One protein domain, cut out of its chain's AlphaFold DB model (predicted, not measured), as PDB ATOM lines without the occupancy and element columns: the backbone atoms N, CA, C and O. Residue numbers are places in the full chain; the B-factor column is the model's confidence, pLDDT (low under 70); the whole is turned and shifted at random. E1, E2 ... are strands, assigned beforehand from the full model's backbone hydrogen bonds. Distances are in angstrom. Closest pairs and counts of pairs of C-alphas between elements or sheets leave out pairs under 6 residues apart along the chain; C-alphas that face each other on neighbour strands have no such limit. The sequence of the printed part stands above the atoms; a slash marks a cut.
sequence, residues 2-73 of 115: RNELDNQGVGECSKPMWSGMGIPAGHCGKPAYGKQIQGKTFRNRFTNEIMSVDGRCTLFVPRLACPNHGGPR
ATOM      1  N   ARG A   2     -54.114 109.689 -19.611       69.38
ATOM      2  CA  ARG A   2     -53.924 109.354 -18.192       69.38
ATOM      3  C   ARG A   2     -53.457 107.900 -18.050       69.38
ATOM      4  O   ARG A   2     -53.896 107.030 -18.798       69.38
ATOM      5  N   ASN A   3     -52.544 107.654 -17.115       79.31
ATOM      6  CA  ASN A   3     -51.999 106.310 -16.839       79.31
ATOM      7  C   ASN A   3     -52.691 105.638 -15.661       79.31
ATOM      8  O   ASN A   3     -52.452 104.466 -15.383       79.31
ATOM      9  N   GLU A   4     -53.508 106.416 -14.976       89.56
ATOM     10  CA  GLU A   4     -54.070 106.147 -13.674       89.56
ATOM     11  C   GLU A   4     -55.562 106.445 -13.753       89.56
ATOM     12  O   GLU A   4     -56.013 107.224 -14.603       89.56
ATOM     13  N   LEU A   5     -56.315 105.761 -12.900       93.50
ATOM     14  CA  LEU A   5     -57.733 106.015 -12.722       93.50
ATOM     15  C   LEU A   5     -57.900 107.303 -11.913       93.50
ATOM     16  O   LEU A   5     -57.072 107.613 -11.057       93.50
ATOM     17  N   ASP A   6     -58.959 108.049 -12.189       93.69
ATOM     18  CA  ASP A   6     -59.377 109.151 -11.333       93.69
ATOM     19  C   ASP A   6     -59.992 108.645 -10.013       93.69
ATOM     20  O   ASP A   6     -60.084 107.443  -9.744       93.69
ATOM     21  N   ASN A   7     -60.430 109.583  -9.175       92.19
ATOM     22  CA  ASN A   7     -61.091 109.298  -7.902       92.19
ATOM     23  C   ASN A   7     -62.416 108.526  -8.044       92.19
ATOM     24  O   ASN A   7     -62.925 108.027  -7.049       92.19
ATOM     25  N   GLN A   8     -62.969 108.411  -9.253       90.75
ATOM     26  CA  GLN A   8     -64.181 107.648  -9.549       90.75
ATOM     27  C   GLN A   8     -63.883 106.289 -10.200       90.75
ATOM     28  O   GLN A   8     -64.809 105.581 -10.626       90.75
ATOM     29  N   GLY A   9     -62.601 105.914 -10.289       93.12
ATOM     30  CA  GLY A   9     -62.160 104.650 -10.866       93.12
ATOM     31  C   GLY A   9     -62.216 104.634 -12.394       93.12
ATOM     32  O   GLY A   9     -62.356 103.556 -12.976       93.12
ATOM     33  N   VAL A  10     -62.147 105.798 -13.050       95.62
ATOM     34  CA  VAL A  10     -62.239 105.936 -14.509       95.62
ATOM     35  C   VAL A  10     -60.947 106.515 -15.087       95.62
ATOM     36  O   VAL A  10     -60.366 107.475 -14.594       95.62
ATOM     37  N   GLY A  11     -60.470 105.918 -16.172       95.31
ATOM     38  CA  GLY A  11     -59.385 106.446 -16.994       95.31
ATOM     39  C   GLY A  11     -59.664 106.240 -18.478       95.31
ATOM     40  O   GLY A  11     -60.785 105.930 -18.881       95.31
ATOM     41  N   GLU A  12     -58.639 106.391 -19.314       95.62
ATOM     42  CA  GLU A  12     -58.774 106.306 -20.773       95.62
ATOM     43  C   GLU A  12     -58.044 105.088 -21.331       95.62
ATOM     44  O   GLU A  12     -56.879 104.835 -21.015       95.62
ATOM     45  N   CYS A  13     -58.702 104.348 -22.220       94.38
ATOM     46  CA  CYS A  13     -58.112 103.181 -22.852       94.38
ATOM     47  C   CYS A  13     -56.954 103.562 -23.771       94.38
ATOM     48  O   CYS A  13     -57.151 104.210 -24.800       94.38
ATOM     49  N   SER A  14     -55.767 103.047 -23.460       93.88
ATOM     50  CA  SER A  14     -54.525 103.309 -24.180       93.88
ATOM     51  C   SER A  14     -54.235 102.328 -25.306       93.88
ATOM     52  O   SER A  14     -53.096 102.237 -25.756       93.88
ATOM     53  N   LYS A  15     -55.237 101.585 -25.788       91.06
ATOM     54  CA  LYS A  15     -55.059 100.687 -26.932       91.06
ATOM     55  C   LYS A  15     -54.628 101.511 -28.155       91.06
ATOM     56  O   LYS A  15     -55.414 102.370 -28.564       91.06
ATOM     57  N   PRO A  16     -53.442 101.268 -28.747       89.69
ATOM     58  CA  PRO A  16     -53.044 101.940 -29.976       89.69
ATOM     59  C   PRO A  16     -53.990 101.543 -31.105       89.69
ATOM     60  O   PRO A  16     -54.271 100.354 -31.290       89.69
ATOM     61  N   MET A  17     -54.472 102.539 -31.840       88.25
ATOM     62  CA  MET A  17     -55.296 102.347 -33.027       88.25
ATOM     63  C   MET A  17     -54.432 102.615 -34.256       88.25
ATOM     64  O   MET A  17     -53.648 103.563 -34.278       88.25
ATOM     65  N   TRP A  18     -54.570 101.785 -35.280       81.94
ATOM     66  CA  TRP A  18     -53.815 101.908 -36.525       81.94
ATOM     67  C   TRP A  18     -54.770 102.358 -37.628       81.94
ATOM     68  O   TRP A  18     -55.853 101.787 -37.762       81.94
ATOM     69  N   SER A  19     -54.401 103.373 -38.409       70.62
ATOM     70  CA  SER A  19     -55.092 103.645 -39.674       70.62
ATOM     71  C   SER A  19     -54.589 102.665 -40.737       70.62
ATOM     72  O   SER A  19     -53.477 102.146 -40.633       70.62
ATOM     73  N   GLY A  20     -55.396 102.391 -41.769       59.69
ATOM     74  CA  GLY A  20     -55.130 101.375 -42.804       59.69
ATOM     75  C   GLY A  20     -53.836 101.540 -43.622       59.69
ATOM     76  O   GLY A  20     -53.586 100.734 -44.508       59.69
ATOM     77  N   MET A  21     -53.008 102.545 -43.322       63.88
ATOM     78  CA  MET A  21     -51.668 102.745 -43.887       63.88
ATOM     79  C   MET A  21     -50.532 102.520 -42.872       63.88
ATOM     80  O   MET A  21     -49.410 102.962 -43.093       63.88
ATOM     81  N   GLY A  22     -50.800 101.863 -41.738       65.88
ATOM     82  CA  GLY A  22     -49.775 101.568 -40.724       65.88
ATOM     83  C   GLY A  22     -49.331 102.784 -39.903       65.88
ATOM     84  O   GLY A  22     -48.364 102.699 -39.150       65.88
ATOM     85  N   ILE A  23     -50.045 103.908 -40.011       71.38
ATOM     86  CA  ILE A  23     -49.791 105.118 -39.225       71.38
ATOM     87  C   ILE A  23     -50.616 105.031 -37.928       71.38
ATOM     88  O   ILE A  23     -51.812 104.722 -37.992       71.38
ATOM     89  N   PRO A  24     -50.033 105.303 -36.743       71.31
ATOM     90  CA  PRO A  24     -50.796 105.346 -35.501       71.31
ATOM     91  C   PRO A  24     -51.872 106.436 -35.578       71.31
ATOM     92  O   PRO A  24     -51.563 107.621 -35.671       71.31
ATOM     93  N   ALA A  25     -53.144 106.050 -35.501       83.62
ATOM     94  CA  ALA A  25     -54.290 106.960 -35.479       83.62
ATOM     95  C   ALA A  25     -54.612 107.446 -34.052       83.62
ATOM     96  O   ALA A  25     -55.755 107.759 -33.725       83.62
ATOM     97  N   GLY A  26     -53.607 107.459 -33.174       87.62
ATOM     98  CA  GLY A  26     -53.767 107.705 -31.747       87.62
ATOM     99  C   GLY A  26     -54.173 106.453 -30.967       87.62
ATOM    100  O   GLY A  26     -53.733 105.338 -31.254       87.62
ATOM    101  N   HIS A  27     -54.984 106.652 -29.931       90.62
ATOM    102  CA  HIS A  27     -55.395 105.604 -29.003       90.62
ATOM    103  C   HIS A  27     -56.917 105.534 -28.898       90.62
ATOM    104  O   HIS A  27     -57.609 106.499 -29.208       90.62
ATOM    105  N   CYS A  28     -57.437 104.401 -28.426       92.19
ATOM    106  CA  CYS A  28     -58.873 104.161 -28.322       92.19
ATOM    107  C   CYS A  28     -59.630 105.250 -27.544       92.19
ATOM    108  O   CYS A  28     -60.739 105.594 -27.942       92.19
ATOM    109  N   GLY A  29     -59.093 105.737 -26.419       91.62
ATOM    110  CA  GLY A  29     -59.662 106.855 -25.653       91.62
ATOM    111  C   GLY A  29     -60.982 106.574 -24.921       91.62
ATOM    112  O   GLY A  29     -61.412 107.388 -24.115       91.62
ATOM    113  N   LYS A  30     -61.626 105.420 -25.147       93.88
ATOM    114  CA  LYS A  30     -62.852 105.021 -24.432       93.88
ATOM    115  C   LYS A  30     -62.602 104.854 -22.923       93.88
ATOM    116  O   LYS A  30     -61.478 104.499 -22.559       93.88
ATOM    117  N   PRO A  31     -63.638 104.993 -22.072       95.75
ATOM    118  CA  PRO A  31     -63.526 104.751 -20.635       95.75
ATOM    119  C   PRO A  31     -62.900 103.391 -20.309       95.75
ATOM    120  O   PRO A  31     -63.256 102.364 -20.899       95.75
ATOM    121  N   ALA A  32     -61.947 103.404 -19.386       96.06
ATOM    122  CA  ALA A  32     -61.198 102.249 -18.918       96.06
ATOM    123  C   ALA A  32     -61.208 102.194 -17.391       96.06
ATOM    124  O   ALA A  32     -61.097 103.227 -16.736       96.06
ATOM    125  N   TYR A  33     -61.300 100.986 -16.836       95.38
ATOM    126  CA  TYR A  33     -61.494 100.767 -15.393       95.38
ATOM    127  C   TYR A  33     -60.333  99.999 -14.746       95.38
ATOM    128  O   TYR A  33     -60.416  99.513 -13.623       95.38
ATOM    129  N   GLY A  34     -59.222  99.873 -15.476       94.12
ATOM    130  CA  GLY A  34     -57.994  99.256 -14.997       94.12
ATOM    131  C   GLY A  34     -57.112  98.752 -16.133       94.12
ATOM    132  O   GLY A  34     -57.312  99.084 -17.305       94.12
ATOM    133  N   LYS A  35     -56.105  97.957 -15.771       93.62
ATOM    134  CA  LYS A  35     -55.197  97.292 -16.716       93.62
ATOM    135  C   LYS A  35     -55.901  96.137 -17.429       93.62
ATOM    136  O   LYS A  35     -56.857  95.580 -16.903       93.62
ATOM    137  N   GLN A  36     -55.399  95.763 -18.604       92.06
ATOM    138  CA  GLN A  36     -55.875  94.588 -19.338       92.06
ATOM    139  C   GLN A  36     -55.817  93.333 -18.454       92.06
ATOM    140  O   GLN A  36     -54.784  93.053 -17.842       92.06
ATOM    141  N   ILE A  37     -56.919  92.585 -18.396       89.06
ATOM    142  CA  ILE A  37     -56.988  91.324 -17.661       89.06
ATOM    143  C   ILE A  37     -56.270  90.262 -18.491       89.06
ATOM    144  O   ILE A  37     -56.611  90.030 -19.652       89.06
ATOM    145  N   GLN A  38     -55.255  89.628 -17.906       81.44
ATOM    146  CA  GLN A  38     -54.516  88.564 -18.575       81.44
ATOM    147  C   GLN A  38     -55.336  87.272 -18.546       81.44
ATOM    148  O   GLN A  38     -55.475  86.630 -17.508       81.44
ATOM    149  N   GLY A  39     -55.893  86.908 -19.699       80.50
ATOM    150  CA  GLY A  39     -56.567  85.631 -19.910       80.50
ATOM    151  C   GLY A  39     -55.601  84.536 -20.360       80.50
ATOM    152  O   GLY A  39     -54.491  84.799 -20.830       80.50
ATOM    153  N   LYS A  40     -56.045  83.278 -20.268       86.56
ATOM    154  CA  LYS A  40     -55.359  82.175 -20.951       86.56
ATOM    155  C   LYS A  40     -55.477  82.392 -22.455       86.56
ATOM    156  O   LYS A  40     -56.573  82.624 -22.962       86.56
ATOM    157  N   THR A  41     -54.371  82.255 -23.168       89.50
ATOM    158  CA  THR A  41     -54.349  82.321 -24.631       89.50
ATOM    159  C   THR A  41     -54.003  80.969 -25.226       89.50
ATOM    160  O   THR A  41     -53.227  80.212 -24.645       89.50
ATOM    161  N   PHE A  42     -54.514  80.690 -26.419       90.31
ATOM    162  CA  PHE A  42     -54.118  79.542 -27.222       90.31
ATOM    163  C   PHE A  42     -53.718  80.001 -28.622       90.31
ATOM    164  O   PHE A  42     -54.201  81.013 -29.127       90.31
ATOM    165  N   ARG A  43     -52.817  79.249 -29.257       92.69
ATOM    166  CA  ARG A  43     -52.462  79.477 -30.656       92.69
ATOM    167  C   ARG A  43     -53.402  78.667 -31.537       92.69
ATOM    168  O   ARG A  43     -53.432  77.441 -31.441       92.69
ATOM    169  N   ASN A  44     -54.168  79.341 -32.385       91.56
ATOM    170  CA  ASN A  44     -55.000  78.692 -33.382       91.56
ATOM    171  C   ASN A  44     -54.100  77.931 -34.367       91.56
ATOM    172  O   ASN A  44     -53.202  78.509 -34.975       91.56
ATOM    173  N   ARG A  45     -54.329  76.623 -34.525       95.19
ATOM    174  CA  ARG A  45     -53.499  75.759 -35.379       95.19
ATOM    175  C   ARG A  45     -53.623  76.086 -36.871       95.19
ATOM    176  O   ARG A  45     -52.674  75.862 -37.611       95.19
ATOM    177  N   PHE A  46     -54.780  76.578 -37.305       94.06
ATOM    178  CA  PHE A  46     -55.082  76.822 -38.714       94.06
ATOM    179  C   PHE A  46     -54.628  78.213 -39.165       94.06
ATOM    180  O   PHE A  46     -54.064  78.340 -40.246       94.06
ATOM    181  N   THR A  47     -54.824  79.241 -38.332       91.88
ATOM    182  CA  THR A  47     -54.450  80.632 -38.663       91.88
ATOM    183  C   THR A  47     -53.107  81.059 -38.074       91.88
ATOM    184  O   THR A  47     -52.587  82.111 -38.429       91.88
ATOM    185  N   ASN A  48     -52.516  80.249 -37.187       89.44
ATOM    186  CA  ASN A  48     -51.333  80.583 -36.386       89.44
ATOM    187  C   ASN A  48     -51.498  81.787 -35.438       89.44
ATOM    188  O   ASN A  48     -50.517  82.178 -34.801       89.44
ATOM    189  N   GLU A  49     -52.706  82.335 -35.298       88.94
ATOM    190  CA  GLU A  49     -53.003  83.499 -34.461       88.94
ATOM    191  C   GLU A  49     -53.100  83.143 -32.973       88.94
ATOM    192  O   GLU A  49     -53.467  82.026 -32.605       88.94
ATOM    193  N   ILE A  50     -52.808  84.110 -32.098       87.50
ATOM    194  CA  ILE A  50     -52.996  83.978 -30.648       87.50
ATOM    195  C   ILE A  50     -54.391  84.492 -30.288       87.50
ATOM    196  O   ILE A  50     -54.677  85.686 -30.401       87.50
ATOM    197  N   MET A  51     -55.244  83.588 -29.815       85.75
ATOM    198  CA  MET A  51     -56.621  83.867 -29.422       85.75
ATOM    199  C   MET A  51     -56.788  83.710 -27.910       85.75
ATOM    200  O   MET A  51     -56.130  82.875 -27.287       85.75
ATOM    201  N   SER A  52     -57.660  84.519 -27.308       86.81
ATOM    202  CA  SER A  52     -57.985  84.380 -25.890       86.81
ATOM    203  C   SER A  52     -59.023  83.283 -25.709       86.81
ATOM    204  O   SER A  52     -59.966  83.188 -26.495       86.81
ATOM    205  N   VAL A  53     -58.873  82.468 -24.667       86.19
ATOM    206  CA  VAL A  53     -59.819  81.386 -24.343       86.19
ATOM    207  C   VAL A  53     -61.190  81.945 -23.943       86.19
ATOM    208  O   VAL A  53     -62.214  81.335 -24.224       86.19
ATOM    209  N   ASP A  54     -61.213  83.122 -23.323       80.12
ATOM    210  CA  ASP A  54     -62.410  83.819 -22.836       80.12
ATOM    211  C   ASP A  54     -62.977  84.847 -23.837       80.12
ATOM    212  O   ASP A  54     -63.847  85.647 -23.493       80.12
ATOM    213  N   GLY A  55     -62.459  84.868 -25.072       76.81
ATOM    214  CA  GLY A  55     -62.874  85.819 -26.108       76.81
ATOM    215  C   GLY A  55     -62.413  87.265 -25.883       76.81
ATOM    216  O   GLY A  55     -62.845  88.159 -26.612       76.81
ATOM    217  N   ARG A  56     -61.539  87.535 -24.903       81.00
ATOM    218  CA  ARG A  56     -60.969  88.874 -24.688       81.00
ATOM    219  C   ARG A  56     -59.925  89.241 -25.736       81.00
ATOM    220  O   ARG A  56     -59.361  88.399 -26.434       81.00
ATOM    221  N   CYS A  57     -59.646  90.540 -25.829       78.38
ATOM    222  CA  CYS A  57     -58.591  91.051 -26.692       78.38
ATOM    223  C   CYS A  57     -57.228  90.512 -26.229       78.38
ATOM    224  O   CYS A  57     -56.820  90.767 -25.098       78.38
ATOM    225  N   THR A  58     -56.510  89.816 -27.113       78.50
ATOM    226  CA  THR A  58     -55.129  89.345 -26.879       78.50
ATOM    227  C   THR A  58     -54.075  90.387 -27.226       78.50
ATOM    228  O   THR A  58     -52.897  90.225 -26.916       78.50
ATOM    229  N   LEU A  59     -54.476  91.464 -27.900       80.88
ATOM    230  CA  LEU A  59     -53.545  92.448 -28.418       80.88
ATOM    231  C   LEU A  59     -53.086  93.392 -27.305       80.88
ATOM    232  O   LEU A  59     -53.901  93.909 -26.546       80.88
ATOM    233  N   PHE A  60     -51.796  93.721 -27.313       86.12
ATOM    234  CA  PHE A  60     -51.142  94.562 -26.308       86.12
ATOM    235  C   PHE A  60     -51.846  95.909 -26.061       86.12
ATOM    236  O   PHE A  60     -52.089  96.675 -27.005       86.12
ATOM    237  N   VAL A  61     -52.132  96.204 -24.790       90.38
ATOM    238  CA  VAL A  61     -52.551  97.522 -24.295       90.38
ATOM    239  C   VAL A  61     -51.491  98.029 -23.305       90.38
ATOM    240  O   VAL A  61     -51.284  97.398 -22.271       90.38
ATOM    241  N   PRO A  62     -50.813  99.160 -23.569       89.69
ATOM    242  CA  PRO A  62     -49.659  99.589 -22.776       89.69
ATOM    243  C   PRO A  62     -49.996 100.070 -21.359       89.69
ATOM    244  O   PRO A  62     -49.110 100.123 -20.511       89.69
ATOM    245  N   ARG A  63     -51.241 100.498 -21.102       92.44
ATOM    246  CA  ARG A  63     -51.665 101.082 -19.814       92.44
ATOM    247  C   ARG A  63     -53.067 100.599 -19.418       92.44
ATOM    248  O   ARG A  63     -53.232  99.428 -19.090       92.44
ATOM    249  N   LEU A  64     -54.064 101.483 -19.448       95.19
ATOM    250  CA  LEU A  64     -55.448 101.156 -19.118       95.19
ATOM    251  C   LEU A  64     -56.189 100.600 -20.339       95.19
ATOM    252  O   LEU A  64     -55.978 101.045 -21.467       95.19
ATOM    253  N   ALA A  65     -57.085  99.646 -20.114       94.06
ATOM    254  CA  ALA A  65     -57.882  99.004 -21.149       94.06
ATOM    255  C   ALA A  65     -59.378  99.236 -20.899       94.06
ATOM    256  O   ALA A  65     -59.853  99.130 -19.771       94.06
ATOM    257  N   CYS A  66     -60.136  99.548 -21.953       93.69
ATOM    258  CA  CYS A  66     -61.596  99.507 -21.884       93.69
ATOM    259  C   CYS A  66     -62.080  98.050 -21.966       93.69
ATOM    260  O   CYS A  66     -61.340  97.197 -22.476       93.69
ATOM    261  N   PRO A  67     -63.329  97.752 -21.569       91.38
ATOM    262  CA  PRO A  67     -63.899  96.407 -21.670       91.38
ATOM    263  C   PRO A  67     -63.738  95.749 -23.048       91.38
ATOM    264  O   PRO A  67     -63.460  94.558 -23.156       91.38
ATOM    265  N   ASN A  68     -63.861  96.538 -24.120       89.81
ATOM    266  CA  ASN A  68     -63.748  96.045 -25.492       89.81
ATOM    267  C   ASN A  68     -62.305  95.705 -25.908       89.81
ATOM    268  O   ASN A  68     -62.089  94.984 -26.874       89.81
ATOM    269  N   HIS A  69     -61.315  96.215 -25.177       91.19
ATOM    270  CA  HIS A  69     -59.897  95.911 -25.366       91.19
ATOM    271  C   HIS A  69     -59.334  95.077 -24.205       91.19
ATOM    272  O   HIS A  69     -58.135  95.111 -23.945       91.19
ATOM    273  N   GLY A  70     -60.195  94.308 -23.525       90.25
ATOM    274  CA  GLY A  70     -59.793  93.347 -22.494       90.25
ATOM    275  C   GLY A  70     -59.558  93.949 -21.110       90.25
ATOM    276  O   GLY A  70     -58.922  93.312 -20.279       90.25
ATOM    277  N   GLY A  71     -60.024  95.171 -20.861       92.38
ATOM    278  CA  GLY A  71     -60.006  95.757 -19.525       92.38
ATOM    279  C   GLY A  71     -61.152  95.289 -18.629       92.38
ATOM    280  O   GLY A  71     -62.078  94.628 -19.114       92.38
ATOM    281  N   PRO A  72     -61.114  95.674 -17.343       93.00
ATOM    282  CA  PRO A  72     -62.152  95.370 -16.370       93.00
ATOM    283  C   PRO A  72     -63.505  95.906 -16.812       93.00
ATOM    284  O   PRO A  72     -63.585  96.925 -17.504       93.00
ATOM    285  N   ARG A  73     -64.570  95.224 -16.398       92.31
ATOM    286  CA  ARG A  73     -65.961  95.670 -16.570       92.31
ATOM    287  C   ARG A  73     -66.506  96.321 -15.310       92.31
ATOM    288  O   ARG A  73     -67.654  96.740 -15.319       92.31
TER     289      ARG A  73
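Overview. This is residues 2 to 73 of the 115 residues of an uncharacterized protein of marine sediment metagenome (UniProt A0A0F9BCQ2). This model has little regular structure: it is a flat body of loops with two small strand hairpins, E1 with E2 and E3 with E4, and residues 53 to 73 wind from E4 back through the middle. The printed part has 72 residues, with no named helix and four strands in the order E1, E2, E3, E4, 13 residues in all; its class is all strand, in two antiparallel sheets. It is only just compact, close to loose, with a radius of gyration of the C-alphas of 13.3 A, and spans 45 by 31 by 14 A.

Arrangement. E1, residues 16 to 18, and E2, residues 24 to 27, form an antiparallel hairpin at 146 degrees; N 25 and O 17 are 2.8 A apart, within hydrogen-bond range. Residues 11 to 12 pair antiparallel with residues 31 to 32. E3, residues 41 to 43, and E4, residues 50 to 52, form an antiparallel hairpin at 145 degrees, with N 42 and O 51 at 2.9 A, within hydrogen-bond range. E2 and E3 are apart.

Along the chain. E2 measures 8.0 A, E1 6.6 A, E3 and E4 6.9 A each. C-alpha 16 is at (-53.044, 101.940, -29.976), C-alpha 52 at (-57.985, 84.380, -25.890).

Size, cuts and confidence. The C-alphas farthest apart, of Asn 7 and Phe 46, are 45.2 A apart. The printed part has no cut; the link from E2 to E3 is long. The pLDDT is under 70 at residue 2 and residues 20 to 22.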